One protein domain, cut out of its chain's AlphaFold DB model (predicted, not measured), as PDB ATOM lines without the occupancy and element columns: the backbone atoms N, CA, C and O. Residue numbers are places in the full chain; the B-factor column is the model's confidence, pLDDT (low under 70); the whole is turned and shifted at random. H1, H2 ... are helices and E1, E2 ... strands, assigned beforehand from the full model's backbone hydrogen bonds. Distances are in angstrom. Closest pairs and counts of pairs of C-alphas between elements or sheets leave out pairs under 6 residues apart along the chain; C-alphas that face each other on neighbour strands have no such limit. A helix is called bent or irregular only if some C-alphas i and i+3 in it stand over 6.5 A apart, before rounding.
ATOM      1  N   ILE A  71     131.503  97.314  55.680       78.06
ATOM      2  CA  ILE A  71     131.955  97.405  54.307       78.06
ATOM      3  C   ILE A  71     131.482  98.738  53.754       78.06
ATOM      4  O   ILE A  71     130.287  99.013  53.693       78.06
ATOM      5  N   LYS A  72     132.440  99.543  53.312       83.25
ATOM      6  CA  LYS A  72     132.226 100.693  52.446       83.25
ATOM      7  C   LYS A  72     132.248 100.209  50.999       83.25
ATOM      8  O   LYS A  72     133.301  99.797  50.532       83.25
ATOM      9  N   VAL A  73     131.120 100.274  50.303       84.25
ATOM     10  CA  VAL A  73     130.968 100.024  48.866       84.25
ATOM     11  C   VAL A  73     130.897 101.362  48.143       84.25
ATOM     12  O   VAL A  73     130.147 102.239  48.539       84.25
ATOM     13  N   VAL A  74     131.680 101.549  47.094       86.00
ATOM     14  CA  VAL A  74     131.778 102.789  46.332       86.00
ATOM     15  C   VAL A  74     131.440 102.517  44.878       86.00
ATOM     16  O   VAL A  74     132.132 101.745  44.218       86.00
ATOM     17  N   PHE A  75     130.414 103.186  44.380       84.69
ATOM     18  CA  PHE A  75     129.966 103.182  42.998       84.69
ATOM     19  C   PHE A  75     130.500 104.424  42.301       84.69
ATOM     20  O   PHE A  75     130.250 105.539  42.737       84.69
ATOM     21  N   LYS A  76     131.228 104.251  41.206       82.44
ATOM     22  CA  LYS A  76     131.687 105.330  40.334       82.44
ATOM     23  C   LYS A  76     131.063 105.146  38.964       82.44
ATOM     24  O   LYS A  76     131.256 104.109  38.339       82.44
ATOM     25  N   TYR A  77     130.369 106.167  38.490       76.38
ATOM     26  CA  TYR A  77     129.607 106.128  37.249       76.38
ATOM     27  C   TYR A  77     130.281 106.991  36.179       76.38
ATOM     28  O   TYR A  77     130.731 108.098  36.474       76.38
ATOM     29  N   VAL A  78     130.395 106.467  34.954       70.75
ATOM     30  CA  VAL A  78     131.017 107.163  33.815       70.75
ATOM     31  C   VAL A  78     130.187 106.939  32.549       70.75
ATOM     32  O   VAL A  78     129.941 105.787  32.176       70.75
ATOM     33  N   CYS A  79     129.812 108.033  31.881       64.50
ATOM     34  CA  CYS A  79     129.166 108.048  30.564       64.50
ATOM     35  C   CYS A  79     130.187 108.375  29.464       64.50
ATOM     36  O   CYS A  79     131.119 109.146  29.687       64.50
ATOM     37  N   THR A  80     130.007 107.825  28.262       54.12
ATOM     38  CA  THR A  80     130.953 107.985  27.134       54.12
ATOM     39  C   THR A  80     131.138 109.423  26.634       54.12
ATOM     40  O   THR A  80     132.207 109.739  26.120       54.12
ATOM     41  N   ASN A  81     130.157 110.309  26.833       53.56
ATOM     42  CA  ASN A  81     130.227 111.714  26.402       53.56
ATOM     43  C   ASN A  81     130.741 112.680  27.485       53.56
ATOM     44  O   ASN A  81     130.891 113.873  27.224       53.56
ATOM     45  N   ASP A  82     131.041 112.180  28.684       52.91
ATOM     46  CA  ASP A  82     131.584 112.989  29.771       52.91
ATOM     47  C   ASP A  82     133.101 113.146  29.590       52.91
ATOM     48  O   ASP A  82     133.903 112.489  30.255       52.91
ATOM     49  N   VAL A  83     133.523 114.023  28.677       44.38
ATOM     50  CA  VAL A  83     134.927 114.456  28.633       44.38
ATOM     51  C   VAL A  83     135.211 115.245  29.914       44.38
ATOM     52  O   VAL A  83     134.543 116.234  30.223       44.38
ATOM     53  N   ILE A  92     130.591 128.329  41.262       44.94
ATOM     54  CA  ILE A  92     129.686 129.351  41.813       44.94
ATOM     55  C   ILE A  92     128.439 128.682  42.434       44.94
ATOM     56  O   ILE A  92     127.804 129.222  43.339       44.94
ATOM     57  N   LYS A  93     128.132 127.454  41.989       54.06
ATOM     58  CA  LYS A  93     127.093 126.571  42.516       54.06
ATOM     59  C   LYS A  93     127.724 125.409  43.303       54.06
ATOM     60  O   LYS A  93     128.575 124.714  42.756       54.06
ATOM     61  N   PRO A  94     127.317 125.133  44.547       57.56
ATOM     62  CA  PRO A  94     127.739 123.924  45.253       57.56
ATOM     63  C   PRO A  94     127.239 122.662  44.529       57.56
ATOM     64  O   PRO A  94     126.038 122.422  44.436       57.56
ATOM     65  N   VAL A  95     128.176 121.861  44.016       69.25
ATOM     66  CA  VAL A  95     127.896 120.617  43.285       69.25
ATOM     67  C   VAL A  95     128.204 119.408  44.165       69.25
ATOM     68  O   VAL A  95     129.345 119.215  44.590       69.25
ATOM     69  N   VAL A  96     127.209 118.551  44.378       75.06
ATOM     70  CA  VAL A  96     127.349 117.273  45.081       75.06
ATOM     71  C   VAL A  96     128.004 116.258  44.143       75.06
ATOM     72  O   VAL A  96     127.380 115.765  43.205       75.06
ATOM     73  N   LYS A  97     129.286 115.961  44.387       74.94
ATOM     74  CA  LYS A  97     130.084 115.010  43.582       74.94
ATOM     75  C   LYS A  97     130.236 113.633  44.228       74.94
ATOM     76  O   LYS A  97     130.511 112.654  43.532       74.94
ATOM     77  N   LYS A  98     130.105 113.574  45.554       80.06
ATOM     78  CA  LYS A  98     130.329 112.375  46.359       80.06
ATOM     79  C   LYS A  98     129.372 112.349  47.537       80.06
ATOM     80  O   LYS A  98     129.328 113.311  48.301       80.06
ATOM     81  N   VAL A  99     128.643 111.250  47.680       82.25
ATOM     82  CA  VAL A  99     127.705 111.025  48.786       82.25
ATOM     83  C   VAL A  99     128.103 109.763  49.536       82.25
ATOM     84  O   VAL A  99     128.568 108.813  48.923       82.25
ATOM     85  N   LEU A 100     127.944 109.775  50.851       82.62
ATOM     86  CA  LEU A 100     128.215 108.696  51.780       82.62
ATOM     87  C   LEU A 100     126.947 108.385  52.564       82.62
ATOM     88  O   LEU A 100     126.458 109.227  53.314       82.62
ATOM     89  N   GLU A 101     126.436 107.172  52.427       82.38
ATOM     90  CA  GLU A 101     125.377 106.647  53.281       82.38
ATOM     91  C   GLU A 101     125.997 105.823  54.410       82.38
ATOM     92  O   GLU A 101     126.695 104.839  54.162       82.38
ATOM     93  N   ILE A 102     125.766 106.238  55.654       78.00
ATOM     94  CA  ILE A 102     126.219 105.506  56.842       78.00
ATOM     95  C   ILE A 102     125.178 104.450  57.256       78.00
ATOM     96  O   ILE A 102     124.005 104.595  56.913       78.00
ATOM     97  N   PRO A 103     125.542 103.419  58.045       71.00
ATOM     98  CA  PRO A 103     124.634 102.310  58.371       71.00
ATOM     99  C   PRO A 103     123.338 102.711  59.081       71.00
ATOM    100  O   PRO A 103     122.384 101.942  59.091       71.00
ATOM    101  N   SER A 104     123.292 103.900  59.686       70.69
ATOM    102  CA  SER A 104     122.073 104.448  60.282       70.69
ATOM    103  C   SER A 104     121.060 104.959  59.245       70.69
ATOM    104  O   SER A 104     120.019 105.475  59.635       70.69
ATOM    105  N   GLY A 105     121.369 104.878  57.945       75.12
ATOM    106  CA  GLY A 105     120.537 105.377  56.848       75.12
ATOM    107  C   GLY A 105     120.692 106.874  56.566       75.12
ATOM    108  O   GLY A 105     120.008 107.408  55.698       75.12
ATOM    109  N   HIS A 106     121.580 107.576  57.277       80.44
ATOM    110  CA  HIS A 106     121.851 108.987  56.998       80.44
ATOM    111  C   HIS A 106     122.811 109.143  55.819       80.44
ATOM    112  O   HIS A 106     123.815 108.436  55.718       80.44
ATOM    113  N   THR A 107     122.529 110.125  54.971       84.56
ATOM    114  CA  THR A 107     123.340 110.492  53.812       84.56
ATOM    115  C   THR A 107     124.098 111.788  54.060       84.56
ATOM    116  O   THR A 107     123.545 112.791  54.511       84.56
ATOM    117  N   PHE A 108     125.380 111.775  53.719       84.50
ATOM    118  CA  PHE A 108     126.285 112.910  53.814       84.50
ATOM    119  C   PHE A 108     126.925 113.166  52.463       84.50
ATOM    120  O   PHE A 108     127.218 112.213  51.758       84.50
ATOM    121  N   PHE A 109     127.216 114.408  52.103       82.75
ATOM    122  CA  PHE A 109     128.046 114.692  50.934       82.75
ATOM    123  C   PHE A 109     129.397 115.271  51.329       82.75
ATOM    124  O   PHE A 109     129.522 115.971  52.339       82.75
ATOM    125  N   GLU A 110     130.406 114.950  50.523       79.56
ATOM    126  CA  GLU A 110     131.743 115.517  50.650       79.56
ATOM    127  C   GLU A 110     131.726 116.938  50.087       79.56
ATOM    128  O   GLU A 110     131.330 117.159  48.939       79.56
ATOM    129  N   TYR A 111     132.203 117.891  50.875       74.81
ATOM    130  CA  TYR A 111     132.533 119.224  50.400       74.81
ATOM    131  C   TYR A 111     134.035 119.455  50.546       74.81
ATOM    132  O   TYR A 111     134.697 118.874  51.412       74.81
ATOM    133  N   ARG A 112     134.572 120.325  49.692       67.50
ATOM    134  CA  ARG A 112     135.961 120.771  49.771       67.50
ATOM    135  C   ARG A 112     136.008 122.270  49.965       67.50
ATOM    136  O   ARG A 112     135.394 123.011  49.203       67.50
ATOM    137  N   GLU A 113     136.753 122.692  50.972       63.44
ATOM    138  CA  GLU A 113     137.071 124.088  51.232       63.44
ATOM    139  C   GLU A 113     138.596 124.232  51.227       63.44
ATOM    140  O   GLU A 113     139.275 123.951  52.215       63.44
ATOM    141  N   GLY A 114     139.149 124.582  50.060       69.00
ATOM    142  CA  GLY A 114     140.589 124.475  49.813       69.00
ATOM    143  C   GLY A 114     141.053 123.020  49.927       69.00
ATOM    144  O   GLY A 114     140.457 122.130  49.320       69.00
ATOM    145  N   ASP A 115     142.074 122.783  50.748       72.00
ATOM    146  CA  ASP A 115     142.618 121.443  51.011       72.00
ATOM    147  C   ASP A 115     141.826 120.664  52.074       72.00
ATOM    148  O   ASP A 115     142.086 119.484  52.322       72.00
ATOM    149  N   VAL A 116     140.849 121.306  52.725       64.25
ATOM    150  CA  VAL A 116     140.047 120.673  53.770       64.25
ATOM    151  C   VAL A 116     138.872 119.941  53.136       64.25
ATOM    152  O   VAL A 116     138.003 120.540  52.505       64.25
ATOM    153  N   VAL A 117     138.830 118.629  53.357       70.25
ATOM    154  CA  VAL A 117     137.686 117.780  53.026       70.25
ATOM    155  C   VAL A 117     136.802 117.651  54.260       70.25
ATOM    156  O   VAL A 117     137.277 117.244  55.322       70.25
ATOM    157  N   GLY A 118     135.519 117.969  54.126       71.75
ATOM    158  CA  GLY A 118     134.539 117.763  55.186       71.75
ATOM    159  C   GLY A 118     133.271 117.087  54.682       71.75
ATOM    160  O   GLY A 118     133.073 116.904  53.480       71.75
ATOM    161  N   TRP A 119     132.407 116.718  55.627       79.44
ATOM    162  CA  TRP A 119     131.137 116.052  55.349       79.44
ATOM    163  C   TRP A 119     129.965 116.835  55.925       79.44
ATOM    164  O   TRP A 119     129.996 117.242  57.088       79.44
ATOM    165  N   CYS A 120     128.926 117.005  55.112       80.00
ATOM    166  CA  CYS A 120     127.676 117.663  55.483       80.00
ATOM    167  C   CYS A 120     126.510 116.701  55.323       80.00
ATOM    168  O   CYS A 120     126.470 115.957  54.344       80.00
ATOM    169  N   ASN A 121     125.551 116.734  56.249       85.81
ATOM    170  CA  ASN A 121     124.300 116.003  56.078       85.81
ATOM    171  C   ASN A 121     123.598 116.512  54.808       85.81
ATOM    172  O   ASN A 121     123.416 117.718  54.626       85.81
ATOM    173  N   LEU A 122     123.266 115.587  53.910       84.50
ATOM    174  CA  LEU A 122     122.725 115.915  52.598       84.50
ATOM    175  C   LEU A 122     121.310 116.493  52.704       84.50
ATOM    176  O   LEU A 122     121.017 117.486  52.043       84.50
ATOM    177  N   ASN A 123     120.464 115.925  53.564       85.81
ATOM    178  CA  ASN A 123     119.090 116.389  53.745       85.81
ATOM    179  C   ASN A 123     119.055 117.798  54.343       85.81
ATOM    180  O   ASN A 123     118.357 118.662  53.818       85.81
ATOM    181  N   ASP A 124     119.859 118.060  55.377       84.25
ATOM    182  CA  ASP A 124     119.934 119.382  56.014       84.25
ATOM    183  C   ASP A 124     120.407 120.454  55.028       84.25
ATOM    184  O   ASP A 124     119.873 121.567  54.974       84.25
ATOM    185  N   TYR A 125     121.403 120.108  54.212       84.75
ATOM    186  CA  TYR A 125     121.922 120.988  53.177       84.75
ATOM    187  C   TYR A 125     120.877 121.291  52.099       84.75
ATOM    188  O   TYR A 125     120.651 122.462  51.788       84.75
ATOM    189  N   LEU A 126     120.211 120.266  51.560       83.94
ATOM    190  CA  LEU A 126     119.169 120.438  50.546       83.94
ATOM    191  C   LEU A 126     117.990 121.240  51.100       83.94
ATOM    192  O   LEU A 126     117.513 122.156  50.437       83.94
ATOM    193  N   HIS A 127     117.573 120.971  52.339       85.38
ATOM    194  CA  HIS A 127     116.535 121.745  53.013       85.38
ATOM    195  C   HIS A 127     116.935 123.221  53.122       85.38
ATOM    196  O   HIS A 127     116.188 124.105  52.699       85.38
ATOM    197  N   SER A 128     118.144 123.511  53.623       82.50
ATOM    198  CA  SER A 128     118.660 124.882  53.717       82.50
ATOM    199  C   SER A 128     118.720 125.572  52.350       82.50
ATOM    200  O   SER A 128     118.355 126.743  52.226       82.50
ATOM    201  N   TYR A 129     119.138 124.844  51.316       82.06
ATOM    202  CA  TYR A 129     119.181 125.338  49.946       82.06
ATOM    203  C   TYR A 129     117.783 125.703  49.425       82.06
ATOM    204  O   TYR A 129     117.590 126.811  48.917       82.06
ATOM    205  N   LEU A 130     116.791 124.826  49.604       81.81
ATOM    206  CA  LEU A 130     115.413 125.065  49.164       81.81
ATOM    207  C   LEU A 130     114.746 126.232  49.899       81.81
ATOM    208  O   LEU A 130     114.039 127.011  49.255       81.81
ATOM    209  N   VAL A 131     114.993 126.394  51.206       84.25
ATOM    210  CA  VAL A 131     114.518 127.561  51.976       84.25
ATOM    211  C   VAL A 131     115.040 128.852  51.349       84.25
ATOM    212  O   VAL A 131     114.252 129.728  50.998       84.25
ATOM    213  N   LYS A 132     116.356 128.951  51.126       81.56
ATOM    214  CA  LYS A 132     116.974 130.164  50.563       81.56
ATOM    215  C   LYS A 132     116.496 130.448  49.142       81.56
ATOM    216  O   LYS A 132     116.197 131.591  48.803       81.56
ATOM    217  N   ALA A 133     116.393 129.413  48.310       78.25
ATOM    218  CA  ALA A 133     115.900 129.552  46.945       78.25
ATOM    219  C   ALA A 133     114.433 130.012  46.915       78.25
ATOM    220  O   ALA A 133     114.064 130.849  46.086       78.25
ATOM    221  N   LYS A 134     113.607 129.525  47.850       80.69
ATOM    222  CA  LYS A 134     112.229 129.988  48.036       80.69
ATOM    223  C   LYS A 134     112.194 131.459  48.433       80.69
ATOM    224  O   LYS A 134     111.576 132.243  47.725       80.69
ATOM    225  N   GLU A 135     112.883 131.844  49.505       83.06
ATOM    226  CA  GLU A 135     112.902 133.222  50.018       83.06
ATOM    227  C   GLU A 135     113.359 134.234  48.964       83.06
ATOM    228  O   GLU A 135     112.731 135.278  48.786       83.06
ATOM    229  N   ALA A 136     114.418 133.912  48.221       77.56
ATOM    230  CA  ALA A 136     114.919 134.769  47.157       77.56
ATOM    231  C   ALA A 136     113.915 134.892  45.993       77.56
ATOM    232  O   ALA A 136     113.713 135.982  45.456       77.56
ATOM    233  N   THR A 137     113.225 133.801  45.645       72.44
ATOM    234  CA  THR A 137     112.175 133.812  44.613       72.44
ATOM    235  C   THR A 137     110.951 134.612  45.055       72.44
ATOM    236  O   THR A 137     110.418 135.405  44.276       72.44
ATOM    237  N   GLU A 138     110.515 134.455  46.306       81.38
ATOM    238  CA  GLU A 138     109.404 135.223  46.875       81.38
ATOM    239  C   GLU A 138     109.743 136.715  46.945       81.38
ATOM    240  O   GLU A 138     108.935 137.552  46.544       81.38
ATOM    241  N   SER A 139     110.967 137.049  47.362       75.88
ATOM    242  CA  SER A 139     111.453 138.430  47.436       75.88
ATOM    243  C   SER A 139     111.498 139.097  46.062       75.88
ATOM    244  O   SER A 139     111.066 140.237  45.909       75.88
ATOM    245  N   ALA A 140     111.986 138.390  45.041       70.94
ATOM    246  CA  ALA A 140     112.130 138.957  43.705       70.94
ATOM    247  C   ALA A 140     110.810 139.007  42.911       70.94
ATOM    248  O   ALA A 140     110.621 139.891  42.071       70.94
ATOM    249  N   SER A 141     109.888 138.072  43.159       75.19
ATOM    250  CA  SER A 141     108.577 138.039  42.496       75.19
ATOM    251  C   SER A 141     107.494 138.842  43.227       75.19
ATOM    252  O   SER A 141     106.509 139.235  42.599       75.19
ATOM    253  N   GLY A 142     107.656 139.080  44.533       77.31
ATOM    254  CA  GLY A 142     106.626 139.642  45.409       77.31
ATOM    255  C   GLY A 142     105.448 138.693  45.666       77.31
ATOM    256  O   GLY A 142     104.405 139.130  46.149       77.31
ATOM    257  N   GLN A 143     105.572 137.412  45.308       77.19
ATOM    258  CA  GLN A 143     104.523 136.398  45.431       77.19
ATOM    259  C   GLN A 143     105.025 135.205  46.240       77.19
ATOM    260  O   GLN A 143     106.198 134.860  46.175       77.19
ATOM    261  N   ARG A 144     104.124 134.540  46.971       80.31
ATOM    262  CA  ARG A 144     104.443 133.277  47.649       80.31
ATOM    263  C   ARG A 144     104.697 132.176  46.625       80.31
ATOM    264  O   ARG A 144     103.901 132.002  45.701       80.31
ATOM    265  N   VAL A 145     105.762 131.407  46.825       78.81
ATOM    266  CA  VAL A 145     106.031 130.215  46.018       78.81
ATOM    267  C   VAL A 145     105.018 129.148  46.411       78.81
ATOM    268  O   VAL A 145     104.880 128.802  47.583       78.81
ATOM    269  N   SER A 146     104.310 128.638  45.411       76.19
ATOM    270  CA  SER A 146     103.227 127.658  45.572       76.19
ATOM    271  C   SER A 146     103.544 126.300  44.939       76.19
ATOM    272  O   SER A 146     102.789 125.344  45.123       76.19
ATOM    273  N   GLU A 147     104.658 126.211  44.203       80.38
ATOM    274  CA  GLU A 147     105.074 125.014  43.473       80.38
ATOM    275  C   GLU A 147     106.609 124.895  43.425       80.38
ATOM    276  O   GLU A 147     107.298 125.864  43.099       80.38
ATOM    277  N   TYR A 148     107.139 123.706  43.719       79.12
ATOM    278  CA  TYR A 148     108.496 123.293  43.360       79.12
ATOM    279  C   TYR A 148     108.435 122.421  42.114       79.12
ATOM    280  O   TYR A 148     107.608 121.515  42.023       79.12
ATOM    281  N   ARG A 149     109.329 122.675  41.165       75.62
ATOM    282  CA  ARG A 149     109.478 121.876  39.957       75.62
ATOM    283  C   ARG A 149     110.928 121.481  39.767       75.62
ATOM    284  O   ARG A 149     111.781 122.323  39.489       75.62
ATOM    285  N   PHE A 150     111.186 120.197  39.882       76.25
ATOM    286  CA  PHE A 150     112.489 119.609  39.659       76.25
ATOM    287  C   PHE A 150     112.579 119.087  38.234       76.25
ATOM    288  O   PHE A 150     111.633 118.498  37.717       76.25
ATOM    289  N   ILE A 151     113.707 119.344  37.592       72.25
ATOM    290  CA  ILE A 151     114.034 118.821  36.278       72.25
ATOM    291  C   ILE A 151     115.124 117.780  36.467       72.25
ATOM    292  O   ILE A 151     116.115 118.046  37.142       72.25
ATOM    293  N   GLU A 152     114.950 116.629  35.839       67.50
ATOM    294  CA  GLU A 152     115.893 115.527  35.920       67.50
ATOM    295  C   GLU A 152     116.307 115.080  34.513       67.50
ATOM    296  O   GLU A 152     115.462 114.673  33.704       67.50
ATOM    297  N   ALA A 153     117.607 115.169  34.205       57.78
ATOM    298  CA  ALA A 153     118.187 114.577  32.995       57.78
ATOM    299  C   ALA A 153     118.969 113.290  33.291       57.78
ATOM    300  O   ALA A 153     119.121 112.459  32.394       57.78
ATOM    301  N   SER A 154     119.404 113.082  34.536       58.50
ATOM    302  CA  SER A 154     120.075 111.857  34.961       58.50
ATOM    303  C   SER A 154     119.184 110.607  34.878       58.50
ATOM    304  O   SER A 154     117.973 110.647  35.087       58.50
ATOM    305  N   LEU A 155     119.807 109.457  34.603       55.00
ATOM    306  CA  LEU A 155     119.177 108.128  34.627       55.00
ATOM    307  C   LEU A 155     118.903 107.615  36.051       55.00
ATOM    308  O   LEU A 155     118.114 106.691  36.228       55.00
ATOM    309  N   PHE A 156     119.539 108.198  37.068       60.28
ATOM    310  CA  PHE A 156     119.574 107.669  38.439       60.28
ATOM    311  C   PHE A 156     118.449 108.243  39.301       60.28
ATOM    312  O   PHE A 156     118.677 108.833  40.359       60.28
ATOM    313  N   LYS A 157     117.221 108.078  38.801       67.75
ATOM    314  CA  LYS A 157     116.094 108.937  39.154       67.75
ATOM    315  C   LYS A 157     115.468 108.673  40.511       67.75
ATOM    316  O   LYS A 157     115.182 109.586  41.277       67.75
ATOM    317  N   ASP A 158     115.258 107.405  40.835       71.88
ATOM    318  CA  ASP A 158     114.398 107.045  41.965       71.88
ATOM    319  C   ASP A 158     115.037 107.376  43.312       71.88
ATOM    320  O   ASP A 158     114.357 107.805  44.244       71.88
ATOM    321  N   ARG A 159     116.364 107.257  43.399       74.94
ATOM    322  CA  ARG A 159     117.098 107.576  44.618       74.94
ATOM    323  C   ARG A 159     117.210 109.080  44.856       74.94
ATOM    324  O   ARG A 159     116.966 109.529  45.975       74.94
ATOM    325  N   ILE A 160     117.570 109.858  43.830       76.25
ATOM    326  CA  ILE A 160     117.615 111.325  43.936       76.25
ATOM    327  C   ILE A 160     116.218 111.845  44.255       76.25
ATOM    328  O   ILE A 160     116.066 112.642  45.177       76.25
ATOM    329  N   ARG A 161     115.195 111.336  43.560       76.81
ATOM    330  CA  ARG A 161     113.798 111.676  43.821       76.81
ATOM    331  C   ARG A 161     113.399 111.365  45.252       76.81
ATOM    332  O   ARG A 161     112.905 112.255  45.916       76.81
ATOM    333  N   SER A 162     113.705 110.175  45.768       79.31
ATOM    334  CA  SER A 162     113.405 109.828  47.162       79.31
ATOM    335  C   SER A 162     114.051 110.794  48.165       79.31
ATOM    336  O   SER A 162     113.410 111.174  49.145       79.31
ATOM    337  N   ILE A 163     115.291 111.228  47.918       81.25
ATOM    338  CA  ILE A 163     115.956 112.237  48.752       81.25
ATOM    339  C   ILE A 163     115.225 113.577  48.632       81.25
ATOM    340  O   ILE A 163     114.881 114.178  49.647       81.25
ATOM    341  N   MET A 164     114.952 114.035  47.412       83.19
ATOM    342  CA  MET A 164     114.287 115.315  47.172       83.19
ATOM    343  C   MET A 164     112.865 115.350  47.732       83.19
ATOM    344  O   MET A 164     112.522 116.330  48.385       83.19
ATOM    345  N   ASP A 165     112.087 114.282  47.564       81.69
ATOM    346  CA  ASP A 165     110.744 114.120  48.121       81.69
ATOM    347  C   ASP A 165     110.792 114.278  49.643       81.69
ATOM    348  O   ASP A 165     110.106 115.142  50.187       81.69
ATOM    349  N   SER A 166     111.712 113.567  50.312       83.38
ATOM    350  CA  SER A 166     111.884 113.658  51.769       83.38
ATOM    351  C   SER A 166     112.231 115.069  52.255       83.38
ATOM    352  O   SER A 166     111.817 115.484  53.336       83.38
ATOM    353  N   VAL A 167     112.980 115.829  51.451       83.19
ATOM    354  CA  VAL A 167     113.326 117.218  51.758       83.19
ATOM    355  C   VAL A 167     112.126 118.132  51.499       83.19
ATOM    356  O   VAL A 167     111.898 119.069  52.265       83.19
ATOM    357  N   THR A 168     111.354 117.882  50.439       82.62
ATOM    358  CA  THR A 168     110.196 118.707  50.081       82.62
ATOM    359  C   THR A 168     108.954 118.466  50.921       82.62
ATOM    360  O   THR A 168     108.168 119.400  51.042       82.62
ATOM    361  N   ASP A 169     108.800 117.302  51.553       81.12
ATOM    362  CA  ASP A 169     107.650 116.965  52.410       81.12
ATOM    363  C   ASP A 169     107.424 117.975  53.547       81.12
ATOM    364  O   ASP A 169     106.309 118.153  54.038       81.12
ATOM    365  N   VAL A 170     108.482 118.674  53.964       78.56
ATOM    366  CA  VAL A 170     108.434 119.698  55.019       78.56
ATOM    367  C   VAL A 170     107.835 121.019  54.515       78.56
ATOM    368  O   VAL A 170     107.374 121.854  55.297       78.56
ATOM    369  N   PHE A 171     107.834 121.234  53.201       74.31
ATOM    370  CA  PHE A 171     107.309 122.433  52.578       74.31
ATOM    371  C   PHE A 171     105.882 122.151  52.109       74.31
ATOM    372  O   PHE A 171     105.666 121.342  51.216       74.31
ATOM    373  N   ASP A 172     104.904 122.864  52.667       72.50
ATOM    374  CA  ASP A 172     103.493 122.813  52.246       72.50
ATOM    375  C   ASP A 172     103.292 123.479  50.866       72.50
ATOM    376  O   ASP A 172     102.648 124.518  50.713       72.50
ATOM    377  N   VAL A 173     103.958 122.947  49.845       70.38
ATOM    378  CA  VAL A 173     103.929 123.422  48.463       70.38
ATOM    379  C   VAL A 173     103.847 122.234  47.521       70.38
ATOM    380  O   VAL A 173     104.329 121.139  47.801       70.38
ATOM    381  N   LYS A 174     103.240 122.450  46.355       73.81
ATOM    382  CA  LYS A 174     103.087 121.380  45.374       73.81
ATOM    383  C   LYS A 174     104.446 121.035  44.760       73.81
ATOM    384  O   LYS A 174     105.040 121.890  44.113       73.81
ATOM    385  N   CYS A 175     104.918 119.805  44.917       69.62
ATOM    386  CA  CYS A 175     106.135 119.318  44.267       69.62
ATOM    387  C   CYS A 175     105.805 118.627  42.930       69.62
ATOM    388  O   CYS A 175     104.836 117.871  42.839       69.62
ATOM    389  N   MET A 176     106.585 118.905  41.884       70.62
ATOM    390  CA  MET A 176     106.532 118.239  40.580       70.62
ATOM    391  C   MET A 176     107.939 117.851  40.115       70.62
ATOM    392  O   MET A 176     108.885 118.611  40.310       70.62
ATOM    393  N   MET A 177     108.056 116.704  39.447       65.56
ATOM    394  CA  MET A 177     109.289 116.203  38.826       65.56
ATOM    395  C   MET A 177     109.050 116.022  37.319       65.56
ATOM    396  O   MET A 177     108.166 115.257  36.935       65.56
ATOM    397  N   ASP A 178     109.827 116.710  36.479       63.28
ATOM    398  CA  ASP A 178     109.749 116.665  35.012       63.28
ATOM    399  C   ASP A 178     111.019 116.007  34.417       63.28
ATOM    400  O   ASP A 178     112.144 116.355  34.782       63.28
ATOM    401  N   ASN A 179     110.856 115.094  33.447       55.56
ATOM    402  CA  ASN A 179     111.957 114.419  32.735       55.56
ATOM    403  C   ASN A 179     112.373 115.186  31.456       55.56
ATOM    404  O   ASN A 179     111.510 115.555  30.660       55.56
ATOM    405  N   ILE A 180     113.680 115.357  31.194       53.44
ATOM    406  CA  ILE A 180     114.216 116.109  30.023       53.44
ATOM    407  C   ILE A 180     114.059 115.386  28.665       53.44
ATOM    408  O   ILE A 180     114.475 115.918  27.639       53.44
ATOM    409  N   GLU A 181     113.405 114.222  28.572       46.03
ATOM    410  CA  GLU A 181     113.347 113.427  27.322       46.03
ATOM    411  C   GLU A 181     112.804 114.168  26.080       46.03
ATOM    412  O   GLU A 181     112.992 113.701  24.957       46.03
ATOM    413  N   LYS A 182     112.222 115.367  26.225       37.59
ATOM    414  CA  LYS A 182     112.059 116.309  25.110       37.59
ATOM    415  C   LYS A 182     112.512 117.725  25.493       37.59
ATOM    416  O   LYS A 182     111.734 118.468  26.088       37.59
ATOM    417  N   PRO A 183     113.695 118.194  25.051       41.50
ATOM    418  CA  PRO A 183     114.111 119.587  25.235       41.50
ATOM    419  C   PRO A 183     113.378 120.571  24.300       41.50
ATOM    420  O   PRO A 183     113.779 121.727  24.171       41.50
ATOM    421  N   CYS A 195     103.362 131.246  41.223       64.50
ATOM    422  CA  CYS A 195     104.799 131.443  41.404       64.50
ATOM    423  C   CYS A 195     105.416 130.082  41.754       64.50
ATOM    424  O   CYS A 195     104.991 129.449  42.728       64.50
ATOM    425  N   GLY A 196     106.357 129.621  40.929       65.69
ATOM    426  CA  GLY A 196     107.001 128.319  41.068       65.69
ATOM    427  C   GLY A 196     108.520 128.436  41.028       65.69
ATOM    428  O   GLY A 196     109.060 129.269  40.299       65.69
ATOM    429  N   LEU A 197     109.204 127.602  41.808       71.56
ATOM    430  CA  LEU A 197     110.658 127.474  41.776       71.56
ATOM    431  C   LEU A 197     111.034 126.281  40.895       71.56
ATOM    432  O   LEU A 197     110.577 125.166  41.133       71.56
ATOM    433  N   LYS A 198     111.891 126.521  39.901       72.62
ATOM    434  CA  LYS A 198     112.394 125.500  38.979       72.62
ATOM    435  C   LYS A 198     113.856 125.186  39.293       72.62
ATOM    436  O   LYS A 198     114.673 126.105  39.307       72.62
ATOM    437  N   LEU A 199     114.175 123.916  39.521       72.81
ATOM    438  CA  LEU A 199     115.515 123.445  39.875       72.81
ATOM    439  C   LEU A 199     115.936 122.313  38.947       72.81
ATOM    440  O   LEU A 199     115.203 121.344  38.794       72.81
ATOM    441  N   ASP A 200     117.109 122.445  38.343       74.62
ATOM    442  CA  ASP A 200     117.737 121.359  37.598       74.62
ATOM    443  C   ASP A 200     118.537 120.499  38.581       74.62
ATOM    444  O   ASP A 200     119.409 121.006  39.291       74.62
ATOM    445  N   LEU A 201     118.189 119.220  38.701       74.69
ATOM    446  CA  LEU A 201     118.859 118.316  39.628       74.69
ATOM    447  C   LEU A 201     120.261 117.961  39.145       74.69
ATOM    448  O   LEU A 201     121.126 117.738  39.987       74.69
ATOM    449  N   ASP A 202     120.528 118.002  37.842       72.38
ATOM    450  CA  ASP A 202     121.856 117.720  37.296       72.38
ATOM    451  C   ASP A 202     122.847 118.867  37.598       72.38
ATOM    452  O   ASP A 202     124.059 118.652  37.700       72.38
ATOM    453  N   ASP A 203     122.334 120.082  37.837       71.19
ATOM    454  CA  ASP A 203     123.118 121.221  38.341       71.19
ATOM    455  C   ASP A 203     123.572 121.016  39.799       71.19
ATOM    456  O   ASP A 203     124.613 121.539  40.205       71.19
ATOM    457  N   ILE A 204     122.790 120.279  40.598       73.31
ATOM    458  CA  ILE A 204     123.034 120.051  42.032       73.31
ATOM    459  C   ILE A 204     123.808 118.747  42.238       73.31
ATOM    460  O   ILE A 204     124.773 118.702  43.003       73.31
ATOM    461  N   PHE A 205     123.409 117.692  41.539       73.50
ATOM    462  CA  PHE A 205     123.930 116.340  41.647       73.50
ATOM    463  C   PHE A 205     124.700 115.968  40.382       73.50
ATOM    464  O   PHE A 205     124.168 115.359  39.457       73.50
ATOM    465  N   LYS A 206     126.012 116.216  40.380       69.00
ATOM    466  CA  LYS A 206     126.911 115.535  39.439       69.00
ATOM    467  C   LYS A 206     127.301 114.195  40.046       69.00
ATOM    468  O   LYS A 206     128.431 114.040  40.512       69.00
ATOM    469  N   ILE A 207     126.365 113.245  40.109       61.09
ATOM    470  CA  ILE A 207     126.629 111.927  40.705       61.09
ATOM    471  C   ILE A 207     127.728 111.237  39.905       61.09
ATOM    472  O   ILE A 207     127.501 110.689  38.832       61.09
ATOM    473  N   ARG A 208     128.949 111.280  40.436       64.38
ATOM    474  CA  ARG A 208     130.111 110.619  39.841       64.38
ATOM    475  C   ARG A 208     130.752 109.628  40.793       64.38
ATOM    476  O   ARG A 208     131.469 108.752  40.320       64.38
ATOM    477  N   ILE A 209     130.457 109.700  42.094       70.75
ATOM    478  CA  ILE A 209     130.816 108.677  43.078       70.75
ATOM    479  C   ILE A 209     129.728 108.597  44.165       70.75
ATOM    480  O   ILE A 209     129.339 109.618  44.727       70.75
ATOM    481  N   TRP A 210     129.269 107.397  44.502       79.94
ATOM    482  CA  TRP A 210     128.370 107.127  45.620       79.94
ATOM    483  C   TRP A 210     128.986 106.088  46.553       79.94
ATOM    484  O   TRP A 210     129.394 105.026  46.108       79.94
ATOM    485  N   GLU A 211     129.066 106.370  47.845       83.31
ATOM    486  CA  GLU A 211     129.654 105.509  48.867       83.31
ATOM    487  C   GLU A 211     128.563 105.021  49.831       83.31
ATOM    488  O   GLU A 211     127.751 105.799  50.322       83.31
ATOM    489  N   ILE A 212     128.538 103.728  50.127       79.31
ATOM    490  CA  ILE A 212     127.518 103.067  50.943       79.31
ATOM    491  C   ILE A 212     128.218 102.232  51.982       79.31
ATOM    492  O   ILE A 212     129.022 101.367  51.651       79.31
ATOM    493  N   ILE A 213     127.908 102.464  53.245       79.62
ATOM    494  CA  ILE A 213     128.469 101.695  54.341       79.62
ATOM    495  C   ILE A 213     127.397 100.757  54.861       79.62
ATOM    496  O   ILE A 213     126.333 101.175  55.313       79.62
ATOM    497  N   THR A 214     127.700  99.471  54.828       71.38
ATOM    498  CA  THR A 214     126.774  98.396  55.183       71.38
ATOM    499  C   THR A 214     127.430  97.437  56.171       71.38
ATOM    500  O   THR A 214     128.655  97.381  56.299       71.38
ATOM    501  N   GLY A 215     126.613  96.733  56.952       64.25
ATOM    502  CA  GLY A 215     127.087  95.876  58.037       64.25
ATOM    503  C   GLY A 215     127.559  94.493  57.588       64.25
ATOM    504  O   GLY A 215     126.788  93.758  56.981       64.25
ATOM    505  N   GLY A 216     128.770  94.100  57.999       60.88
ATOM    506  CA  GLY A 216     129.270  92.721  57.953       60.88
ATOM    507  C   GLY A 216     129.830  92.268  56.599       60.88
ATOM    508  O   GLY A 216     129.352  92.663  55.542       60.88
ATOM    509  N   ASP A 217     130.827  91.372  56.634       57.00
ATOM    510  CA  ASP A 217     131.636  91.028  55.451       57.00
ATOM    511  C   ASP A 217     130.953  90.103  54.417       57.00
ATOM    512  O   ASP A 217     131.402  89.992  53.280       57.00
ATOM    513  N   LYS A 218     129.859  89.418  54.775       61.47
ATOM    514  CA  LYS A 218     129.303  88.317  53.958       61.47
ATOM    515  C   LYS A 218     128.251  88.721  52.918       61.47
ATOM    516  O   LYS A 218     127.684  87.839  52.288       61.47
ATOM    517  N   ARG A 219     127.959  90.014  52.743       77.12
ATOM    518  CA  ARG A 219     126.823  90.479  51.920       77.12
ATOM    519  C   ARG A 219     127.197  91.416  50.771       77.12
ATOM    520  O   ARG A 219     126.319  92.091  50.251       77.12
ATOM    521  N   VAL A 220     128.472  91.492  50.365       80.81
ATOM    522  CA  VAL A 220     128.931  92.439  49.317       80.81
ATOM    523  C   VAL A 220     128.072  92.358  48.057       80.81
ATOM    524  O   VAL A 220     127.638  93.388  47.553       80.81
ATOM    525  N   LEU A 221     127.781  91.143  47.591       85.88
ATOM    526  CA  LEU A 221     126.907  90.917  46.445       85.88
ATOM    527  C   LEU A 221     125.490  91.456  46.690       85.88
ATOM    528  O   LEU A 221     125.013  92.262  45.897       85.88
ATOM    529  N   ASP A 222     124.847  91.081  47.801       86.00
ATOM    530  CA  ASP A 222     123.496  91.545  48.150       86.00
ATOM    531  C   ASP A 222     123.417  93.075  48.213       86.00
ATOM    532  O   ASP A 222     122.436  93.670  47.770       86.00
ATOM    533  N   ILE A 223     124.460  93.718  48.748       84.19
ATOM    534  CA  ILE A 223     124.576  95.177  48.838       84.19
ATOM    535  C   ILE A 223     124.658  95.776  47.435       84.19
ATOM    536  O   ILE A 223     123.936  96.722  47.132       84.19
ATOM    537  N   ILE A 224     125.508  95.208  46.577       86.19
ATOM    538  CA  ILE A 224     125.671  95.655  45.195       86.19
ATOM    539  C   ILE A 224     124.356  95.528  44.425       86.19
ATOM    540  O   ILE A 224     123.922  96.495  43.805       86.19
ATOM    541  N   VAL A 225     123.702  94.370  44.489       87.50
ATOM    542  CA  VAL A 225     122.451  94.099  43.768       87.50
ATOM    543  C   VAL A 225     121.312  94.976  44.287       87.50
ATOM    544  O   VAL A 225     120.600  95.591  43.493       87.50
ATOM    545  N   SER A 226     121.164  95.093  45.610       83.88
ATOM    546  CA  SER A 226     120.141  95.953  46.221       83.88
ATOM    547  C   SER A 226     120.326  97.412  45.822       83.88
ATOM    548  O   SER A 226     119.352  98.115  45.561       83.88
ATOM    549  N   GLU A 227     121.572  97.873  45.759       81.12
ATOM    550  CA  GLU A 227     121.862  99.241  45.366       81.12
ATOM    551  C   GLU A 227     121.626  99.481  43.876       81.12
ATOM    552  O   GLU A 227     121.029 100.490  43.508       81.12
ATOM    553  N   LEU A 228     122.043  98.559  43.010       81.50
ATOM    554  CA  LEU A 228     121.749  98.641  41.581       81.50
ATOM    555  C   LEU A 228     120.236  98.752  41.354       81.50
ATOM    556  O   LEU A 228     119.795  99.663  40.652       81.50
ATOM    557  N   LYS A 229     119.445  97.937  42.061       82.38
ATOM    558  CA  LYS A 229     117.980  97.999  42.033       82.38
ATOM    559  C   LYS A 229     117.433  99.354  42.498       82.38
ATOM    560  O   LYS A 229     116.584  99.919  41.818       82.38
ATOM    561  N   LYS A 230     117.943  99.922  43.602       76.00
ATOM    562  CA  LYS A 230     117.560 101.275  44.075       76.00
ATOM    563  C   LYS A 230     117.868 102.387  43.067       76.00
ATOM    564  O   LYS A 230     117.245 103.441  43.113       76.00
ATOM    565  N   ASN A 231     118.833 102.164  42.181       72.25
ATOM    566  CA  ASN A 231     119.229 103.099  41.134       72.25
ATOM    567  C   ASN A 231     118.540 102.827  39.786       72.25
ATOM    568  O   ASN A 231     118.975 103.361  38.769       72.25
ATOM    569  N   GLY A 232     117.491 101.997  39.763       73.81
ATOM    570  CA  GLY A 232     116.727 101.677  38.554       73.81
ATOM    571  C   GLY A 232     117.318 100.547  37.705       73.81
ATOM    572  O   GLY A 232     116.771 100.224  36.654       73.81
ATOM    573  N   PHE A 233     118.403  99.907  38.150       78.06
ATOM    574  CA  PHE A 233     118.976  98.723  37.504       78.06
ATOM    575  C   PHE A 233     118.474  97.464  38.200       78.06
ATOM    576  O   PHE A 233     119.175  96.856  39.013       78.06
ATOM    577  N   ASP A 234     117.235  97.090  37.897       81.88
ATOM    578  CA  ASP A 234     116.668  95.840  38.382       81.88
ATOM    579  C   ASP A 234     117.047  94.682  37.447       81.88
ATOM    580  O   ASP A 234     116.647  94.634  36.286       81.88
ATOM    581  N   PHE A 235     117.850  93.749  37.960       81.62
ATOM    582  CA  PHE A 235     118.268  92.543  37.241       81.62
ATOM    583  C   PHE A 235     117.428  91.312  37.609       81.62
ATOM    584  O   PHE A 235     117.754  90.210  37.180       81.62
ATOM    585  N   THR A 236     116.355  91.466  38.397       78.19
ATOM    586  CA  THR A 236     115.501  90.334  38.809       78.19
ATOM    587  C   THR A 236     114.833  89.621  37.633       78.19
ATOM    588  O   THR A 236     114.621  88.413  37.700       78.19
ATOM    589  N   GLU A 237     114.566  90.333  36.537       80.44
ATOM    590  CA  GLU A 237     114.008  89.767  35.302       80.44
ATOM    591  C   GLU A 237     115.089  89.309  34.298       80.44
ATOM    592  O   GLU A 237     114.765  88.726  33.265       80.44
ATOM    593  N   ASP A 238     116.377  89.531  34.594       83.69
ATOM    594  CA  ASP A 238     117.511  89.179  33.728       83.69
ATOM    595  C   ASP A 238     118.529  88.294  34.480       83.69
ATOM    596  O   ASP A 238     119.587  88.767  34.918       83.69
ATOM    597  N   PRO A 239     118.235  86.985  34.627       84.75
ATOM    598  CA  PRO A 239     119.073  86.065  35.396       84.75
ATOM    599  C   PRO A 239     120.484  85.927  34.810       84.75
ATOM    600  O   PRO A 239     121.442  85.696  35.543       84.75
ATOM    601  N   VAL A 240     120.642  86.129  33.497       87.12
ATOM    602  CA  VAL A 240     121.945  86.056  32.823       87.12
ATOM    603  C   VAL A 240     122.829  87.237  33.222       87.12
ATOM    604  O   VAL A 240     124.028  87.064  33.449       87.12
ATOM    605  N   LYS A 241     122.277  88.454  33.305       84.75
ATOM    606  CA  LYS A 241     123.037  89.613  33.798       84.75
ATOM    607  C   LYS A 241     123.326  89.511  35.287       84.75
ATOM    608  O   LYS A 241     124.439  89.856  35.682       84.75
ATOM    609  N   LEU A 242     122.378  89.018  36.084       87.88
ATOM    610  CA  LEU A 242     122.599  88.792  37.510       87.88
ATOM    611  C   LEU A 242     123.763  87.819  37.731       87.88
ATOM    612  O   LEU A 242     124.725  88.184  38.400       87.88
ATOM    613  N   GLN A 243     123.758  86.667  37.055       88.56
ATOM    614  CA  GLN A 243     124.848  85.690  37.125       88.56
ATOM    615  C   GLN A 243     126.208  86.305  36.746       88.56
ATOM    616  O   GLN A 243     127.215  86.053  37.401       88.56
ATOM    617  N   LYS A 244     126.264  87.178  35.732       89.19
ATOM    618  CA  LYS A 244     127.511  87.881  35.370       89.19
ATOM    619  C   LYS A 244     128.021  88.805  36.479       89.19
ATOM    620  O   LYS A 244     129.235  88.965  36.615       89.19
ATOM    621  N   ILE A 245     127.124  89.437  37.238       88.62
ATOM    622  CA  ILE A 245     127.490  90.265  38.394       88.62
ATOM    623  C   ILE A 245     128.025  89.367  39.513       88.62
ATOM    624  O   ILE A 245     129.087  89.664  40.058       88.62
ATOM    625  N   GLU A 246     127.344  88.258  39.804       89.81
ATOM    626  CA  GLU A 246     127.766  87.264  40.799       89.81
ATOM    627  C   GLU A 246     129.166  86.731  40.490       89.81
ATOM    628  O   GLU A 246     130.080  86.878  41.302       89.81
ATOM    629  N   GLU A 247     129.381  86.242  39.268       90.50
ATOM    630  CA  GLU A 247     130.677  85.741  38.806       90.50
ATOM    631  C   GLU A 247     131.771  86.815  38.860       90.50
ATOM    632  O   GLU A 247     132.931  86.514  39.156       90.50
ATOM    633  N   ALA A 248     131.442  88.078  38.566       89.56
ATOM    634  CA  ALA A 248     132.397  89.178  38.655       89.56
ATOM    635  C   ALA A 248     132.801  89.458  40.109       89.56
ATOM    636  O   ALA A 248     133.993  89.638  40.381       89.56
ATOM    637  N   VAL A 249     131.839  89.472  41.038       88.19
ATOM    638  CA  VAL A 249     132.090  89.661  42.474       88.19
ATOM    639  C   VAL A 249     132.889  88.486  43.035       88.19
ATOM    640  O   VAL A 249     133.920  88.705  43.668       88.19
ATOM    641  N   GLU A 250     132.490  87.243  42.758       87.88
ATOM    642  CA  GLU A 250     133.208  86.045  43.210       87.88
ATOM    643  C   GLU A 250     134.638  85.996  42.672       87.88
ATOM    644  O   GLU A 250     135.587  85.720  43.411       87.88
ATOM    645  N   ARG A 251     134.828  86.333  41.391       89.06
ATOM    646  CA  ARG A 251     136.158  86.429  40.783       89.06
ATOM    647  C   ARG A 251     137.003  87.499  41.458       89.06
ATOM    648  O   ARG A 251     138.192  87.266  41.677       89.06
ATOM    649  N   ALA A 252     136.420  88.653  41.780       87.19
ATOM    650  CA  ALA A 252     137.129  89.720  42.471       87.19
ATOM    651  C   ALA A 252     137.565  89.280  43.877       87.19
ATOM    652  O   ALA A 252     138.738  89.432  44.219       87.19
ATOM    653  N   MET A 253     136.665  88.641  44.631       82.81
ATOM    654  CA  MET A 253     136.939  88.097  45.965       82.81
ATOM    655  C   MET A 253     138.011  86.998  45.933       82.81
ATOM    656  O   MET A 253     138.946  87.028  46.730       82.81
ATOM    657  N   THR A 254     137.939  86.078  44.966       85.38
ATOM    658  CA  THR A 254     138.925  84.996  44.779       85.38
ATOM    659  C   THR A 254     140.316  85.546  44.468       85.38
ATOM    660  O   THR A 254     141.322  85.028  44.944       85.38
ATOM    661  N   ARG A 255     140.384  86.628  43.687       87.75
ATOM    662  CA  ARG A 255     141.637  87.316  43.344       87.75
ATOM    663  C   ARG A 255     142.118  88.280  44.430       87.75
ATOM    664  O   ARG A 255     143.113  88.964  44.207       87.75
ATOM    665  N   MET A 256     141.424  88.362  45.570       81.31
ATOM    666  CA  MET A 256     141.691  89.332  46.640       81.31
ATOM    667  C   MET A 256     141.716  90.785  46.135       81.31
ATOM    668  O   MET A 256     142.464  91.629  46.624       81.31
ATOM    669  N   THR A 257     140.894  91.074  45.127       86.62
ATOM    670  CA  THR A 257     140.664  92.424  44.609       86.62
ATOM    671  C   THR A 257     139.344  92.951  45.143       86.62
ATOM    672  O   THR A 257     138.382  92.200  45.289       86.62
ATOM    673  N   ASN A 258     139.271  94.257  45.379       84.19
ATOM    674  CA  ASN A 258     138.107  94.851  46.026       84.19
ATOM    675  C   ASN A 258     137.285  95.702  45.056       84.19
ATOM    676  O   ASN A 258     136.897  96.818  45.392       84.19
ATOM    677  N   GLY A 259     137.081  95.228  43.826       87.50
ATOM    678  CA  GLY A 259     136.263  95.954  42.865       87.50
ATOM    679  C   GLY A 259     136.026  95.251  41.535       87.50
ATOM    680  O   GLY A 259     136.783  94.376  41.121       87.50
ATOM    681  N   ILE A 260     134.961  95.680  40.861       88.56
ATOM    682  CA  ILE A 260     134.504  95.201  39.557       88.56
ATOM    683  C   ILE A 260     134.125  96.379  38.662       88.56
ATOM    684  O   ILE A 260     133.770  97.459  39.136       88.56
ATOM    685  N   LYS A 261     134.157  96.156  37.350       88.94
ATOM    686  CA  LYS A 261     133.605  97.079  36.359       88.94
ATOM    687  C   LYS A 261     132.417  96.414  35.676       88.94
ATOM    688  O   LYS A 261     132.545  95.301  35.175       88.94
ATOM    689  N   LEU A 262     131.287  97.105  35.661       85.56
ATOM    690  CA  LEU A 262     130.041  96.673  35.048       85.56
ATOM    691  C   LEU A 262     129.688  97.607  33.896       85.56
ATOM    692  O   LEU A 262     129.799  98.826  34.024       85.56
ATOM    693  N   ASN A 263     129.228  97.032  32.791       82.75
ATOM    694  CA  ASN A 263     128.569  97.782  31.728       82.75
ATOM    695  C   ASN A 263     127.071  97.753  32.022       82.75
ATOM    696  O   ASN A 263     126.496  96.672  32.168       82.75
ATOM    697  N   LEU A 264     126.468  98.927  32.171       77.94
ATOM    698  CA  LEU A 264     125.070  99.046  32.556       77.94
ATOM    699  C   LEU A 264     124.184  99.110  31.306       77.94
ATOM    700  O   LEU A 264     124.562  99.764  30.333       77.94
ATOM    701  N   PRO A 265     123.019  98.438  31.303       69.06
ATOM    702  CA  PRO A 265     122.083  98.534  30.194       69.06
ATOM    703  C   PRO A 265     121.508  99.953  30.133       69.06
ATOM    704  O   PRO A 265     120.913 100.419  31.101       69.06
ATOM    705  N   VAL A 266     121.673 100.626  28.996       66.50
ATOM    706  CA  VAL A 266     121.061 101.932  28.725       66.50
ATOM    707  C   VAL A 266     120.064 101.814  27.563       66.50
ATOM    708  O   VAL A 266     120.305 101.037  26.634       66.50
ATOM    709  N   PRO A 267     118.928 102.535  27.602       59.59
ATOM    710  CA  PRO A 267     118.001 102.626  26.477       59.59
ATOM    711  C   PRO A 267     118.674 103.079  25.172       59.59
ATOM    712  O   PRO A 267     119.646 103.834  25.179       59.59
ATOM    713  N   ALA A 268     118.119 102.655  24.035       52.06
ATOM    714  CA  ALA A 268     118.619 103.049  22.721       52.06
ATOM    715  C   ALA A 268     118.592 104.581  22.547       52.06
ATOM    716  O   ALA A 268     117.572 105.222  22.789       52.06
ATOM    717  N   GLY A 269     119.713 105.158  22.105       55.56
ATOM    718  CA  GLY A 269     119.888 106.610  21.949       55.56
ATOM    719  C   GLY A 269     120.559 107.307  23.137       55.56
ATOM    720  O   GLY A 269     120.850 108.499  23.048       55.56
ATOM    721  N   ILE A 270     120.847 106.577  24.217       60.81
ATOM    722  CA  ILE A 270     121.586 107.067  25.383       60.81
ATOM    723  C   ILE A 270     123.041 106.570  25.302       60.81
ATOM    724  O   ILE A 270     123.260 105.423  24.910       60.81
ATOM    725  N   PRO A 271     124.044 107.410  25.624       64.12
ATOM    726  CA  PRO A 271     125.447 107.005  25.609       64.12
ATOM    727  C   PRO A 271     125.713 105.803  26.519       64.12
ATOM    728  O   PRO A 271     125.214 105.750  27.644       64.12
ATOM    729  N   ASP A 272     126.559 104.881  26.044       68.12
ATOM    730  CA  ASP A 272     126.995 103.718  26.818       68.12
ATOM    731  C   ASP A 272     127.527 104.131  28.192       68.12
ATOM    732  O   ASP A 272     128.280 105.107  28.332       68.12
ATOM    733  N   MET A 273     127.160 103.343  29.203       73.94
ATOM    734  CA  MET A 273     127.468 103.633  30.593       73.94
ATOM    735  C   MET A 273     128.213 102.485  31.261       73.94
ATOM    736  O   MET A 273     127.876 101.308  31.110       73.94
ATOM    737  N   SER A 274     129.214 102.840  32.067       80.31
ATOM    738  CA  SER A 274     129.904 101.881  32.925       80.31
ATOM    739  C   SER A 274     129.913 102.335  34.378       80.31
ATOM    740  O   SER A 274     130.064 103.520  34.684       80.31
ATOM    741  N   ALA A 275     129.765 101.367  35.277       83.75
ATOM    742  CA  ALA A 275     129.919 101.545  36.708       83.75
ATOM    743  C   ALA A 275     131.160 100.791  37.182       83.75
ATOM    744  O   ALA A 275     131.341  99.611  36.896       83.75
ATOM    745  N   THR A 276     132.025 101.473  37.920       86.81
ATOM    746  CA  THR A 276     133.090 100.836  38.693       86.81
ATOM    747  C   THR A 276     132.621 100.739  40.129       86.81
ATOM    748  O   THR A 276     132.323 101.756  40.748       86.81
ATOM    749  N   ILE A 277     132.550  99.526  40.653       88.62
ATOM    750  CA  ILE A 277     132.147  99.260  42.027       88.62
ATOM    751  C   ILE A 277     133.386  98.798  42.771       88.62
ATOM    752  O   ILE A 277     134.076  97.898  42.307       88.62
ATOM    753  N   SER A 278     133.681  99.404  43.909       88.12
ATOM    754  CA  SER A 278     134.774  98.984  44.784       88.12
ATOM    755  C   SER A 278     134.282  98.827  46.210       88.12
ATOM    756  O   SER A 278     133.279  99.427  46.572       88.12
ATOM    757  N   TRP A 279     134.941  98.013  47.022       87.88
ATOM    758  CA  TRP A 279     134.573  97.833  48.420       87.88
ATOM    759  C   TRP A 279     135.792  97.794  49.338       87.88
ATOM    760  O   TRP A 279     136.931  97.664  48.900       87.88
ATOM    761  N   GLY A 280     135.580  97.959  50.637       81.12
ATOM    762  CA  GLY A 280     136.662  97.895  51.610       81.12
ATOM    763  C   GLY A 280     136.198  98.202  53.021       81.12
ATOM    764  O   GLY A 280     135.021  98.465  53.264       81.12
ATOM    765  N   LYS A 281     137.138  98.187  53.964       75.12
ATOM    766  CA  LYS A 281     136.843  98.539  55.353       75.12
ATOM    767  C   LYS A 281     136.525 100.021  55.458       75.12
ATOM    768  O   LYS A 281     137.270 100.869  54.967       75.12
ATOM    769  N   TYR A 282     135.421 100.327  56.124       71.38
ATOM    770  CA  TYR A 282     135.082 101.697  56.450       71.38
ATOM    771  C   TYR A 282     136.025 102.258  57.522       71.38
ATOM    772  O   TYR A 282     136.240 101.626  58.553       71.38
TER     773      TYR A 282
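Overview. This is residues 71 to 83, 92 to 183 and 195 to 282 of the 308 residues of an uncharacterized protein of Papaver somniferum (UniProt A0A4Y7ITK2). Two sheets of unequal size lie one beyond the other along the longest axis: a strongly twisted sheet of seven strands, with H4 and H5 packed over its E8, E1, E10 and E9 part, and a small sheet of three strands with H1 and H2 over one face. H1 reaches from one to the other, its residues 122 to 125 packing on E3 and E2 of the large sheet and its residues 130 to 141 packing on E7 and E5 of the small one. The printed part has 193 residues with ten named strands and five named helices, in the order E1 E2 E3 E4 H1 E5 H2 E6 E7 H3 E8 H4 H5 E9 E10. The large sheet runs E4 E3 E2 E8 E1 E10 E9 and is mixed, the small one runs E6 E5 E7 and is all parallel, and the class is mixed, helices and strands. The whole is compact, with a radius of gyration of the C-alphas of 18.6 A, and elongated, spanning 63 by 40 by 32 A.

Along the chain. E1, residues 71 to 79, begins with C-alpha 71 at (131.955, 97.405, 54.307) and is 26.2 A long. After a cut come E2, residues 96 to 101, E3, residues 107 to 113 and 19.5 A long, and E4, residues 116 to 121. H1, residues 122 to 141, is the longest helix at 28.1 A; its C-alpha 141 stands at (108.577, 138.039, 42.496). E5 holds residues 147 to 152, H2 residues 157 to 168, and E6 residues 174 to 179. After the second cut follow E7, residues 196 to 200, H3, residues 201 to 204, and E8, residues 205 to 215, 26.4 A long, which bends by 77 degrees at residue 208. H4, residues 217 to 230, is 20.8 A long and irregular, with C-alphas 218 and 221 8.3 A apart. H5, residues 239 to 254, is 22.0 A long. E9, residues 259 to 264, precedes E10, residues 273 to 281, 27.0 A long, ending with C-alpha 281 at (136.843, 98.539, 55.353).

Arrangement. In the large sheet E1 is antiparallel to E10, with N 74 and O 278 2.7 A apart, and to E8, with N 73 and O 212 2.7 A apart. E10 and E9 form a hairpin, N 262 and O 275 at 2.8 A. E2 and E8 are parallel at 13 degrees, N 211 and O 99 at 2.7 A. E2, E3 and E4 are a meander, each strand the antiparallel neighbour of the one before; N 100 and O 108 are 2.7 A apart, N 109 and O 120 2.8 A. H5 is on this sheet over E9, height 9.0 A; the closest C-alphas are those of Ala 252 and Gly 259, 6.3 A. H4 is on it too, slantwise to the strands at 38 degrees to E1 on the local plane. H4 and H5 are close but not clearly touching, C-alphas 221 and 249 being 6.6 A apart. H1 touches H2 with residues 123 to 127 alone, C-alphas 127 and 167 closest at 5.7 A, at a steep tilt of 66 degrees, the same way. E5, H2 and E6 form a strand-helix-strand unit, two parallel neighbour strands with a helix between, its crossover right-handed. N 150 and O 176 are 2.8 A apart, and between E5 and E7 N 149 and O 197 are 2.8 A apart. H1 and H2 lie on the same face of this small sheet, at heights of 10.1 A and 9.9 A; H3 only grazes it with residues 201 to 203. Every O i to N i+4 pair is within hydrogen-bond range in H1, H2 and H5, and 8 of 10 are in H4; H3 is too short for such a pair.

Size, cuts and confidence. The C-alphas farthest apart, of Gly 142 and Thr 254, are 63.5 A apart. Residues 84 to 91 and 184 to 194 are not printed, with C-alpha gaps of 20.6 A and 22.1 A. Of the links that are printed whole, none is long. The mean pLDDT of the printed part is 75.6; 44 residues are under 70, among them 79 to 83, 177 to 183 and 265 to 272.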